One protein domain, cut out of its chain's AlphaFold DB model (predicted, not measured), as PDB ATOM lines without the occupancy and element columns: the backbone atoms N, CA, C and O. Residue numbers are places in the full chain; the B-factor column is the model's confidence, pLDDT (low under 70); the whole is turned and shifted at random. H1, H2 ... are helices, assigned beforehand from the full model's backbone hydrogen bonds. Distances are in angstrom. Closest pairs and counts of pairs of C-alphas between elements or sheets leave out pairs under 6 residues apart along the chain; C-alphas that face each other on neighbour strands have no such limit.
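Overview. This is residues 40 to 68 and 407 to 461 of the 462 residues of the protein "P2X purinoceptor 4" of Clonorchis sinensis (UniProt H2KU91). Helices H1 and H2 lie side by side, running opposite ways, and H3 meets the end of H2 at a corner as a V, with residues 443 to 461 sticking out. The printed part has 84 residues, class all helix, in order H1, H2, H3, with no named strand. It is flat, spanning 50 by 39 by 16 A, and only just extended, close to loose, with a radius of gyration of the C-alphas of 18.0 A.

Arrangement. Start at H1, residues 41 to 65, which touches H2, residues 407 to 434, at a shallow tilt of 24 degrees; their closest C-alphas, Leu 50 and Ala 423, are 5.8 A apart. H3, residues 438 to 459, touches H2 only at the corner, at a steep tilt of 60 degrees; the closest C-alphas, Phe 432 and Gly 438, are 4.5 A apart. H1 and H3 are apart. Every O i to N i+4 pair is within hydrogen-bond range in H3, 19 of 21 in H1 and 19 of 24 in H2.

Along the chain. Find C-alpha 41 at (30.989, -29.699, 51.270); from there H1 runs 33.4 A. H2 runs 41.3 A, and H3 32.0 A to C-alpha 459 at (28.348, -6.552, 22.532).

Size, cuts and confidence. Residues 69 to 406 are not printed; C-alphas 68 and 407 are 11.1 A apart. The link from H2 to H3 is tight. Residues 455 to 461 have pLDDT under 70.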
ATOM      1  N   ASN A  40      31.171 -28.471  46.686       86.00
ATOM      2  CA  ASN A  40      32.027 -29.264  47.575       86.00
ATOM      3  C   ASN A  40      31.740 -28.906  49.042       86.00
ATOM      4  O   ASN A  40      31.861 -27.743  49.431       86.00
ATOM      5  N   LYS A  41      31.359 -29.901  49.859       87.00
ATOM      6  CA  LYS A  41      30.989 -29.699  51.270       87.00
ATOM      7  C   LYS A  41      32.157 -29.177  52.116       87.00
ATOM      8  O   LYS A  41      31.930 -28.311  52.951       87.00
ATOM      9  N   ALA A  42      33.385 -29.650  51.880       85.94
ATOM     10  CA  ALA A  42      34.551 -29.272  52.683       85.94
ATOM     11  C   ALA A  42      34.962 -27.810  52.447       85.94
ATOM     12  O   ALA A  42      35.076 -27.037  53.394       85.94
ATOM     13  N   VAL A  43      35.097 -27.402  51.180       85.81
ATOM     14  CA  VAL A  43      35.451 -26.014  50.823       85.81
ATOM     15  C   VAL A  43      34.315 -25.048  51.169       85.81
ATOM     16  O   VAL A  43      34.558 -23.948  51.658       85.81
ATOM     17  N   GLY A  44      33.061 -25.469  50.973       88.12
ATOM     18  CA  GLY A  44      31.895 -24.686  51.378       88.12
ATOM     19  C   GLY A  44      31.842 -24.444  52.889       88.12
ATOM     20  O   GLY A  44      31.581 -23.316  53.309       88.12
ATOM     21  N   LEU A  45      32.127 -25.472  53.699       91.19
ATOM     22  CA  LEU A  45      32.209 -25.349  55.156       91.19
ATOM     23  C   LEU A  45      33.365 -24.432  55.572       91.19
ATOM     24  O   LEU A  45      33.148 -23.527  56.370       91.19
ATOM     25  N   LEU A  46      34.553 -24.608  54.986       90.56
ATOM     26  CA  LEU A  46      35.722 -23.772  55.265       90.56
ATOM     27  C   LEU A  46      35.447 -22.287  54.984       90.56
ATOM     28  O   LEU A  46      35.691 -21.444  55.842       90.56
ATOM     29  N   ASN A  47      34.871 -21.965  53.823       90.38
ATOM     30  CA  ASN A  47      34.522 -20.588  53.463       90.38
ATOM     31  C   ASN A  47      33.479 -19.990  54.422       90.38
ATOM     32  O   ASN A  47      33.581 -18.830  54.818       90.38
ATOM     33  N   ARG A  48      32.478 -20.780  54.833       92.31
ATOM     34  CA  ARG A  48      31.480 -20.338  55.819       92.31
ATOM     35  C   ARG A  48      32.111 -20.087  57.188       92.31
ATOM     36  O   ARG A  48      31.793 -19.065  57.787       92.31
ATOM     37  N   LEU A  49      33.014 -20.956  57.645       94.06
ATOM     38  CA  LEU A  49      33.723 -20.797  58.917       94.06
ATOM     39  C   LEU A  49      34.663 -19.590  58.907       94.06
ATOM     40  O   LEU A  49      34.619 -18.795  59.838       94.06
ATOM     41  N   LEU A  50      35.453 -19.398  57.845       92.94
ATOM     42  CA  LEU A  50      36.342 -18.237  57.719       92.94
ATOM     43  C   LEU A  50      35.556 -16.922  57.717       92.94
ATOM     44  O   LEU A  50      35.890 -16.005  58.463       92.94
ATOM     45  N   ARG A  51      34.468 -16.840  56.940       92.31
ATOM     46  CA  ARG A  51      33.597 -15.653  56.925       92.31
ATOM     47  C   ARG A  51      32.941 -15.400  58.279       92.31
ATOM     48  O   ARG A  51      32.889 -14.254  58.706       92.31
ATOM     49  N   LEU A  52      32.458 -16.447  58.952       93.62
ATOM     50  CA  LEU A  52      31.869 -16.331  60.288       93.62
ATOM     51  C   LEU A  52      32.912 -15.869  61.316       93.62
ATOM     52  O   LEU A  52      32.618 -14.996  62.122       93.62
ATOM     53  N   SER A  53      34.129 -16.414  61.261       93.06
ATOM     54  CA  SER A  53      35.230 -16.045  62.152       93.06
ATOM     55  C   SER A  53      35.624 -14.580  61.981       93.06
ATOM     56  O   SER A  53      35.745 -13.866  62.971       93.06
ATOM     57  N   LEU A  54      35.785 -14.112  60.738       93.88
ATOM     58  CA  LEU A  54      36.098 -12.709  60.454       93.88
ATOM     59  C   LEU A  54      34.955 -11.773  60.863       93.88
ATOM     60  O   LEU A  54      35.201 -10.714  61.432       93.88
ATOM     61  N   LEU A  55      33.705 -12.174  60.620       92.81
ATOM     62  CA  LEU A  55      32.533 -11.401  61.030       92.81
ATOM     63  C   LEU A  55      32.406 -11.327  62.559       92.81
ATOM     64  O   LEU A  55      32.101 -10.265  63.093       92.81
ATOM     65  N   CYS A  56      32.688 -12.424  63.267       93.81
ATOM     66  CA  CYS A  56      32.725 -12.459  64.728       93.81
ATOM     67  C   CYS A  56      33.841 -11.561  65.277       93.81
ATOM     68  O   CYS A  56      33.581 -10.732  66.144       93.81
ATOM     69  N   TYR A  57      35.053 -11.654  64.720       92.88
ATOM     70  CA  TYR A  57      36.166 -10.768  65.065       92.88
ATOM     71  C   TYR A  57      35.782  -9.291  64.891       92.88
ATOM     72  O   TYR A  57      35.936  -8.496  65.810       92.88
ATOM     73  N   PHE A  58      35.203  -8.928  63.747       92.81
ATOM     74  CA  PHE A  58      34.765  -7.559  63.503       92.81
ATOM     75  C   PHE A  58      33.706  -7.089  64.514       92.81
ATOM     76  O   PHE A  58      33.875  -6.046  65.140       92.81
ATOM     77  N   LEU A  59      32.626  -7.848  64.710       92.50
ATOM     78  CA  LEU A  59      31.528  -7.420  65.581       92.50
ATOM     79  C   LEU A  59      31.912  -7.412  67.067       92.50
ATOM     80  O   LEU A  59      31.507  -6.514  67.800       92.50
ATOM     81  N   VAL A  60      32.687  -8.395  67.525       93.75
ATOM     82  CA  VAL A  60      33.013  -8.553  68.949       93.75
ATOM     83  C   VAL A  60      34.277  -7.787  69.320       93.75
ATOM     84  O   VAL A  60      34.281  -7.040  70.290       93.75
ATOM     85  N   PHE A  61      35.361  -7.945  68.567       93.38
ATOM     86  CA  PHE A  61      36.632  -7.321  68.925       93.38
ATOM     87  C   PHE A  61      36.700  -5.866  68.452       93.38
ATOM     88  O   PHE A  61      36.941  -4.961  69.245       93.38
ATOM     89  N   VAL A  62      36.438  -5.606  67.171       92.69
ATOM     90  CA  VAL A  62      36.586  -4.245  66.626       92.69
ATOM     91  C   VAL A  62      35.435  -3.340  67.070       92.69
ATOM     92  O   VAL A  62      35.657  -2.246  67.583       92.69
ATOM     93  N   MET A  63      34.193  -3.795  66.899       91.25
ATOM     94  CA  MET A  63      33.022  -2.971  67.192       91.25
ATOM     95  C   MET A  63      32.700  -2.931  68.683       91.25
ATOM     96  O   MET A  63      32.547  -1.842  69.219       91.25
ATOM     97  N   TRP A  64      32.596  -4.079  69.357       90.25
ATOM     98  CA  TRP A  64      32.181  -4.109  70.763       90.25
ATOM     99  C   TRP A  64      33.326  -3.821  71.744       90.25
ATOM    100  O   TRP A  64      33.158  -2.991  72.633       90.25
ATOM    101  N   TRP A  65      34.485  -4.473  71.598       92.56
ATOM    102  CA  TRP A  65      35.592  -4.332  72.553       92.56
ATOM    103  C   TRP A  65      36.362  -3.018  72.382       92.56
ATOM    104  O   TRP A  65      36.507  -2.266  73.340       92.56
ATOM    105  N   ASN A  66      36.798  -2.700  71.159       91.19
ATOM    106  CA  ASN A  66      37.565  -1.477  70.879       91.19
ATOM    107  C   ASN A  66      36.692  -0.236  70.645       91.19
ATOM    108  O   ASN A  66      37.232   0.849  70.438       91.19
ATOM    109  N   LYS A  67      35.359  -0.384  70.616       92.38
ATOM    110  CA  LYS A  67      34.394   0.701  70.369       92.38
ATOM    111  C   LYS A  67      34.755   1.593  69.174       92.38
ATOM    112  O   LYS A  67      34.534   2.802  69.195       92.38
ATOM    113  N   SER A  68      35.253   1.007  68.079       90.06
ATOM    114  CA  SER A  68      35.745   1.751  66.902       90.06
ATOM    115  C   SER A  68      34.673   2.538  66.126       90.06
ATOM    116  O   SER A  68      34.957   3.093  65.067       90.06
ATOM    117  N   PHE A 407      29.878   8.866  60.897       93.38
ATOM    118  CA  PHE A 407      30.918   8.863  59.867       93.38
ATOM    119  C   PHE A 407      32.046   7.877  60.197       93.38
ATOM    120  O   PHE A 407      32.477   7.110  59.340       93.38
ATOM    121  N   ILE A 408      32.487   7.849  61.458       92.62
ATOM    122  CA  ILE A 408      33.495   6.882  61.916       92.62
ATOM    123  C   ILE A 408      32.918   5.465  61.879       92.62
ATOM    124  O   ILE A 408      33.578   4.550  61.397       92.62
ATOM    125  N   PHE A 409      31.659   5.292  62.290       93.88
ATOM    126  CA  PHE A 409      30.961   4.017  62.172       93.88
ATOM    127  C   PHE A 409      30.928   3.503  60.726       93.88
ATOM    128  O   PHE A 409      31.306   2.359  60.499       93.88
ATOM    129  N   THR A 410      30.503   4.304  59.742       94.12
ATOM    130  CA  THR A 410      30.397   3.840  58.347       94.12
ATOM    131  C   THR A 410      31.761   3.570  57.720       94.12
ATOM    132  O   THR A 410      31.902   2.593  56.986       94.12
ATOM    133  N   MET A 411      32.777   4.374  58.045       92.12
ATOM    134  CA  MET A 411      34.154   4.160  57.596       92.12
ATOM    135  C   MET A 411      34.749   2.869  58.183       92.12
ATOM    136  O   MET A 411      35.279   2.030  57.445       92.12
ATOM    137  N   SER A 412      34.613   2.669  59.496       90.69
ATOM    138  CA  SER A 412      35.048   1.449  60.185       90.69
ATOM    139  C   SER A 412      34.264   0.230  59.694       90.69
ATOM    140  O   SER A 412      34.851  -0.801  59.379       90.69
ATOM    141  N   PHE A 413      32.945   0.335  59.548       92.06
ATOM    142  CA  PHE A 413      32.107  -0.757  59.060       92.06
ATOM    143  C   PHE A 413      32.455  -1.132  57.614       92.06
ATOM    144  O   PHE A 413      32.642  -2.308  57.320       92.06
ATOM    145  N   GLY A 414      32.607  -0.151  56.719       92.31
ATOM    146  CA  GLY A 414      32.927  -0.386  55.309       92.31
ATOM    147  C   GLY A 414      34.297  -1.034  55.100       92.31
ATOM    148  O   GLY A 414      34.405  -2.027  54.379       92.31
ATOM    149  N   SER A 415      35.331  -0.524  55.775       91.56
ATOM    150  CA  SER A 415      36.689  -1.086  55.699       91.56
ATOM    151  C   SER A 415      36.755  -2.522  56.226       91.56
ATOM    152  O   SER A 415      37.352  -3.390  55.586       91.56
ATOM    153  N   ASN A 416      36.078  -2.820  57.338       89.75
ATOM    154  CA  ASN A 416      36.047  -4.171  57.892       89.75
ATOM    155  C   ASN A 416      35.153  -5.133  57.093       89.75
ATOM    156  O   ASN A 416      35.470  -6.317  56.987       89.75
ATOM    157  N   LEU A 417      34.071  -4.654  56.470       89.12
ATOM    158  CA  LEU A 417      33.251  -5.484  55.584       89.12
ATOM    159  C   LEU A 417      34.035  -5.903  54.330       89.12
ATOM    160  O   LEU A 417      33.881  -7.030  53.860       89.12
ATOM    161  N   ALA A 418      34.928  -5.041  53.830       90.25
ATOM    162  CA  ALA A 418      35.826  -5.378  52.727       90.25
ATOM    163  C   ALA A 418      36.788  -6.532  53.080       90.25
ATOM    164  O   ALA A 418      37.071  -7.374  52.224       90.25
ATOM    165  N   LEU A 419      37.219  -6.651  54.347       88.38
ATOM    166  CA  LEU A 419      38.072  -7.758  54.809       88.38
ATOM    167  C   LEU A 419      37.392  -9.131  54.689       88.38
ATOM    168  O   LEU A 419      38.081 -10.137  54.533       88.38
ATOM    169  N   LEU A 420      36.054  -9.207  54.667       88.88
ATOM    170  CA  LEU A 420      35.347 -10.471  54.412       88.88
ATOM    171  C   LEU A 420      35.662 -11.049  53.020       88.88
ATOM    172  O   LEU A 420      35.548 -12.261  52.819       88.88
ATOM    173  N   GLY A 421      36.098 -10.209  52.074       89.19
ATOM    174  CA  GLY A 421      36.560 -10.624  50.750       89.19
ATOM    175  C   GLY A 421      37.848 -11.456  50.776       89.19
ATOM    176  O   GLY A 421      38.027 -12.319  49.911       89.19
ATOM    177  N   LEU A 422      38.702 -11.292  51.795       89.50
ATOM    178  CA  LEU A 422      39.931 -12.086  51.954       89.50
ATOM    179  C   LEU A 422      39.629 -13.574  52.147       89.50
ATOM    180  O   LEU A 422      40.366 -14.419  51.640       89.50
ATOM    181  N   ALA A 423      38.516 -13.913  52.804       88.69
ATOM    182  CA  ALA A 423      38.111 -15.306  52.977       88.69
ATOM    183  C   ALA A 423      37.886 -16.007  51.629       88.69
ATOM    184  O   ALA A 423      38.281 -17.162  51.477       88.69
ATOM    185  N   SER A 424      37.296 -15.319  50.641       87.62
ATOM    186  CA  SER A 424      37.154 -15.857  49.278       87.62
ATOM    187  C   SER A 424      38.504 -16.088  48.618       87.62
ATOM    188  O   SER A 424      38.716 -17.170  48.092       87.62
ATOM    189  N   ILE A 425      39.425 -15.125  48.702       90.06
ATOM    190  CA  ILE A 425      40.754 -15.230  48.079       90.06
ATOM    191  C   ILE A 425      41.524 -16.426  48.654       90.06
ATOM    192  O   ILE A 425      42.082 -17.229  47.907       90.06
ATOM    193  N   ILE A 426      41.503 -16.589  49.979       89.56
ATOM    194  CA  ILE A 426      42.140 -17.724  50.661       89.56
ATOM    195  C   ILE A 426      41.471 -19.043  50.249       89.56
ATOM    196  O   ILE A 426      42.157 -20.021  49.955       89.56
ATOM    197  N   CYS A 427      40.138 -19.084  50.193       87.94
ATOM    198  CA  CYS A 427      39.418 -20.283  49.768       87.94
ATOM    199  C   CYS A 427      39.689 -20.640  48.305       87.94
ATOM    200  O   CYS A 427      39.827 -21.823  48.009       87.94
ATOM    201  N   ASP A 428      39.788 -19.658  47.411       88.19
ATOM    202  CA  ASP A 428      40.095 -19.865  45.996       88.19
ATOM    203  C   ASP A 428      41.527 -20.383  45.825       88.19
ATOM    204  O   ASP A 428      41.752 -21.351  45.097       88.19
ATOM    205  N   TYR A 429      42.485 -19.823  46.571       88.44
ATOM    206  CA  TYR A 429      43.860 -20.324  46.616       88.44
ATOM    207  C   TYR A 429      43.913 -21.796  47.057       88.44
ATOM    208  O   TYR A 429      44.490 -22.640  46.367       88.44
ATOM    209  N   LEU A 430      43.242 -22.134  48.164       87.44
ATOM    210  CA  LEU A 430      43.161 -23.508  48.666       87.44
ATOM    211  C   LEU A 430      42.414 -24.434  47.696       87.44
ATOM    212  O   LEU A 430      42.788 -25.595  47.526       87.44
ATOM    213  N   LEU A 431      41.372 -23.936  47.032       86.81
ATOM    214  CA  LEU A 431      40.595 -24.702  46.069       86.81
ATOM    215  C   LEU A 431      41.434 -25.077  44.843       86.81
ATOM    216  O   LEU A 431      41.397 -26.237  44.429       86.81
ATOM    217  N   PHE A 432      42.220 -24.150  44.292       84.31
ATOM    218  CA  PHE A 432      43.051 -24.428  43.120       84.31
ATOM    219  C   PHE A 432      44.301 -25.253  43.433       84.31
ATOM    220  O   PHE A 432      44.660 -26.113  42.627       84.31
ATOM    221  N   HIS A 433      44.945 -25.028  44.584       84.44
ATOM    222  CA  HIS A 433      46.236 -25.649  44.892       84.44
ATOM    223  C   HIS A 433      46.164 -26.871  45.813       84.44
ATOM    224  O   HIS A 433      46.976 -27.782  45.659       84.44
ATOM    225  N   CYS A 434      45.213 -26.934  46.748       83.06
ATOM    226  CA  CYS A 434      45.185 -27.984  47.776       83.06
ATOM    227  C   CYS A 434      44.142 -29.080  47.519       83.06
ATOM    228  O   CYS A 434      44.230 -30.153  48.117       83.06
ATOM    229  N   THR A 435      43.145 -28.857  46.653       82.44
ATOM    230  CA  THR A 435      42.129 -29.885  46.377       82.44
ATOM    231  C   THR A 435      42.571 -30.854  45.281       82.44
ATOM    232  O   THR A 435      43.156 -30.472  44.268       82.44
ATOM    233  N   ARG A 436      42.234 -32.138  45.455       79.00
ATOM    234  CA  ARG A 436      42.573 -33.218  44.509       79.00
ATOM    235  C   ARG A 436      41.969 -33.003  43.111       79.00
ATOM    236  O   ARG A 436      42.571 -33.396  42.117       79.00
ATOM    237  N   ASP A 437      40.830 -32.310  43.049       78.38
ATOM    238  CA  ASP A 437      40.122 -31.931  41.819       78.38
ATOM    239  C   ASP A 437      40.476 -30.515  41.315       78.38
ATOM    240  O   ASP A 437      39.808 -30.000  40.416       78.38
ATOM    241  N   GLY A 438      41.535 -29.881  41.838       78.00
ATOM    242  CA  GLY A 438      41.938 -28.507  41.496       78.00
ATOM    243  C   GLY A 438      41.989 -28.242  39.987       78.00
ATOM    244  O   GLY A 438      41.405 -27.274  39.506       78.00
ATOM    245  N   LYS A 439      42.554 -29.178  39.206       78.94
ATOM    246  CA  LYS A 439      42.633 -29.096  37.732       78.94
ATOM    247  C   LYS A 439      41.261 -28.994  37.053       78.94
ATOM    248  O   LYS A 439      41.123 -28.287  36.055       78.94
ATOM    249  N   ARG A 440      40.244 -29.679  37.589       82.06
ATOM    250  CA  ARG A 440      38.867 -29.648  37.072       82.06
ATOM    251  C   ARG A 440      38.214 -28.296  37.350       82.06
ATOM    252  O   ARG A 440      37.535 -27.760  36.476       82.06
ATOM    253  N   TYR A 441      38.461 -27.723  38.526       82.06
ATOM    254  CA  TYR A 441      37.982 -26.384  38.862       82.06
ATOM    255  C   TYR A 441      38.690 -25.295  38.045       82.06
ATOM    256  O   TYR A 441      38.026 -24.384  37.556       82.06
ATOM    257  N   THR A 442      39.999 -25.417  37.800       81.12
ATOM    258  CA  THR A 442      40.742 -24.498  36.919       81.12
ATOM    259  C   THR A 442      40.233 -24.554  35.477       81.12
ATOM    260  O   THR A 442      40.101 -23.515  34.834       81.12
ATOM    261  N   ALA A 443      39.916 -25.747  34.959       83.00
ATOM    262  CA  ALA A 443      39.336 -25.894  33.624       83.00
ATOM    263  C   ALA A 443      37.952 -25.231  33.525       83.00
ATOM    264  O   ALA A 443      37.708 -24.464  32.597       83.00
ATOM    265  N   ALA A 444      37.081 -25.452  34.518       81.94
ATOM    266  CA  ALA A 444      35.767 -24.812  34.576       81.94
ATOM    267  C   ALA A 444      35.867 -23.277  34.660       81.94
ATOM    268  O   ALA A 444      35.135 -22.580  33.964       81.94
ATOM    269  N   ALA A 445      36.803 -22.744  35.453       82.19
ATOM    270  CA  ALA A 445      37.044 -21.304  35.540       82.19
ATOM    271  C   ALA A 445      37.551 -20.706  34.211       82.19
ATOM    272  O   ALA A 445      37.130 -19.616  33.827       82.19
ATOM    273  N   ARG A 446      38.412 -21.424  33.471       81.94
ATOM    274  CA  ARG A 446      38.892 -20.993  32.143       81.94
ATOM    275  C   ARG A 446      37.787 -20.959  31.094       81.94
ATOM    276  O   ARG A 446      37.748 -20.017  30.309       81.94
ATOM    277  N   GLU A 447      36.912 -21.960  31.066       83.56
ATOM    278  CA  GLU A 447      35.782 -21.969  30.126       83.56
ATOM    279  C   GLU A 447      34.811 -20.821  30.418       83.56
ATOM    280  O   GLU A 447      34.405 -20.114  29.500       83.56
ATOM    281  N   LEU A 448      34.557 -20.528  31.697       80.81
ATOM    282  CA  LEU A 448      33.737 -19.383  32.095       80.81
ATOM    283  C   LEU A 448      34.372 -18.041  31.695       80.81
ATOM    284  O   LEU A 448      33.676 -17.138  31.237       80.81
ATOM    285  N   CYS A 449      35.699 -17.922  31.792       79.50
ATOM    286  CA  CYS A 449      36.434 -16.755  31.305       79.50
ATOM    287  C   CYS A 449      36.310 -16.591  29.779       79.50
ATOM    288  O   CYS A 449      36.006 -15.496  29.306       79.50
ATOM    289  N   LYS A 450      36.457 -17.677  29.006       81.25
ATOM    290  CA  LYS A 450      36.263 -17.652  27.544       81.25
ATOM    291  C   LYS A 450      34.837 -17.267  27.158       81.25
ATOM    292  O   LYS A 450      34.657 -16.477  26.236       81.25
ATOM    293  N   GLU A 451      33.831 -17.808  27.843       79.69
ATOM    294  CA  GLU A 451      32.431 -17.434  27.620       79.69
ATOM    295  C   GLU A 451      32.176 -15.961  27.937       79.69
ATOM    296  O   GLU A 451      31.411 -15.316  27.224       79.69
ATOM    297  N   ASN A 452      32.819 -15.418  28.974       75.94
ATOM    298  CA  ASN A 452      32.670 -14.010  29.325       75.94
ATOM    299  C   ASN A 452      33.294 -13.087  28.268       75.94
ATOM    300  O   ASN A 452      32.651 -12.135  27.837       75.94
ATOM    301  N   ILE A 453      34.498 -13.417  27.785       75.25
ATOM    302  CA  ILE A 453      35.169 -12.678  26.701       75.25
ATOM    303  C   ILE A 453      34.336 -12.729  25.417       75.25
ATOM    304  O   ILE A 453      34.169 -11.711  24.756       75.25
ATOM    305  N   ARG A 454      33.760 -13.892  25.085       71.75
ATOM    306  CA  ARG A 454      32.861 -14.022  23.928       71.75
ATOM    307  C   ARG A 454      31.601 -13.176  24.076       71.75
ATOM    308  O   ARG A 454      31.208 -12.547  23.104       71.75
ATOM    309  N   SER A 455      30.978 -13.133  25.256       66.38
ATOM    310  CA  SER A 455      29.799 -12.277  25.457       66.38
ATOM    311  C   SER A 455      30.122 -10.785  25.369       66.38
ATOM    312  O   SER A 455      29.310 -10.048  24.824       66.38
ATOM    313  N   ILE A 456      31.303 -10.362  25.832       64.81
ATOM    314  CA  ILE A 456      31.758  -8.967  25.726       64.81
ATOM    315  C   ILE A 456      32.059  -8.609  24.262       64.81
ATOM    316  O   ILE A 456      31.586  -7.590  23.774       64.81
ATOM    317  N   ALA A 457      32.768  -9.479  23.532       60.38
ATOM    318  CA  ALA A 457      33.105  -9.258  22.122       60.38
ATOM    319  C   ALA A 457      31.865  -9.148  21.213       60.38
ATOM    320  O   ALA A 457      31.867  -8.384  20.255       60.38
ATOM    321  N   VAL A 458      30.788  -9.874  21.532       56.09
ATOM    322  CA  VAL A 458      29.510  -9.803  20.798       56.09
ATOM    323  C   VAL A 458      28.746  -8.498  21.073       56.09
ATOM    324  O   VAL A 458      27.938  -8.087  20.246       56.09
ATOM    325  N   GLN A 459      28.978  -7.840  22.212       56.00
ATOM    326  CA  GLN A 459      28.348  -6.552  22.532       56.00
ATOM    327  C   GLN A 459      29.079  -5.357  21.907       56.00
ATOM    328  O   GLN A 459      28.436  -4.350  21.649       56.00
ATOM    329  N   THR A 460      30.382  -5.467  21.628       52.72
ATOM    330  CA  THR A 460      31.186  -4.403  20.995       52.72
ATOM    331  C   THR A 460      31.066  -4.321  19.468       52.72
ATOM    332  O   THR A 460      31.555  -3.359  18.888       52.72
ATOM    333  N   ASP A 461      30.448  -5.314  18.821       45.91
ATOM    334  CA  ASP A 461      30.326  -5.437  17.352       45.91
ATOM    335  C   ASP A 461      28.956  -4.960  16.806       45.91
ATOM    336  O   ASP A 461      28.564  -5.330  15.696       45.91
TER     337      ASP A 461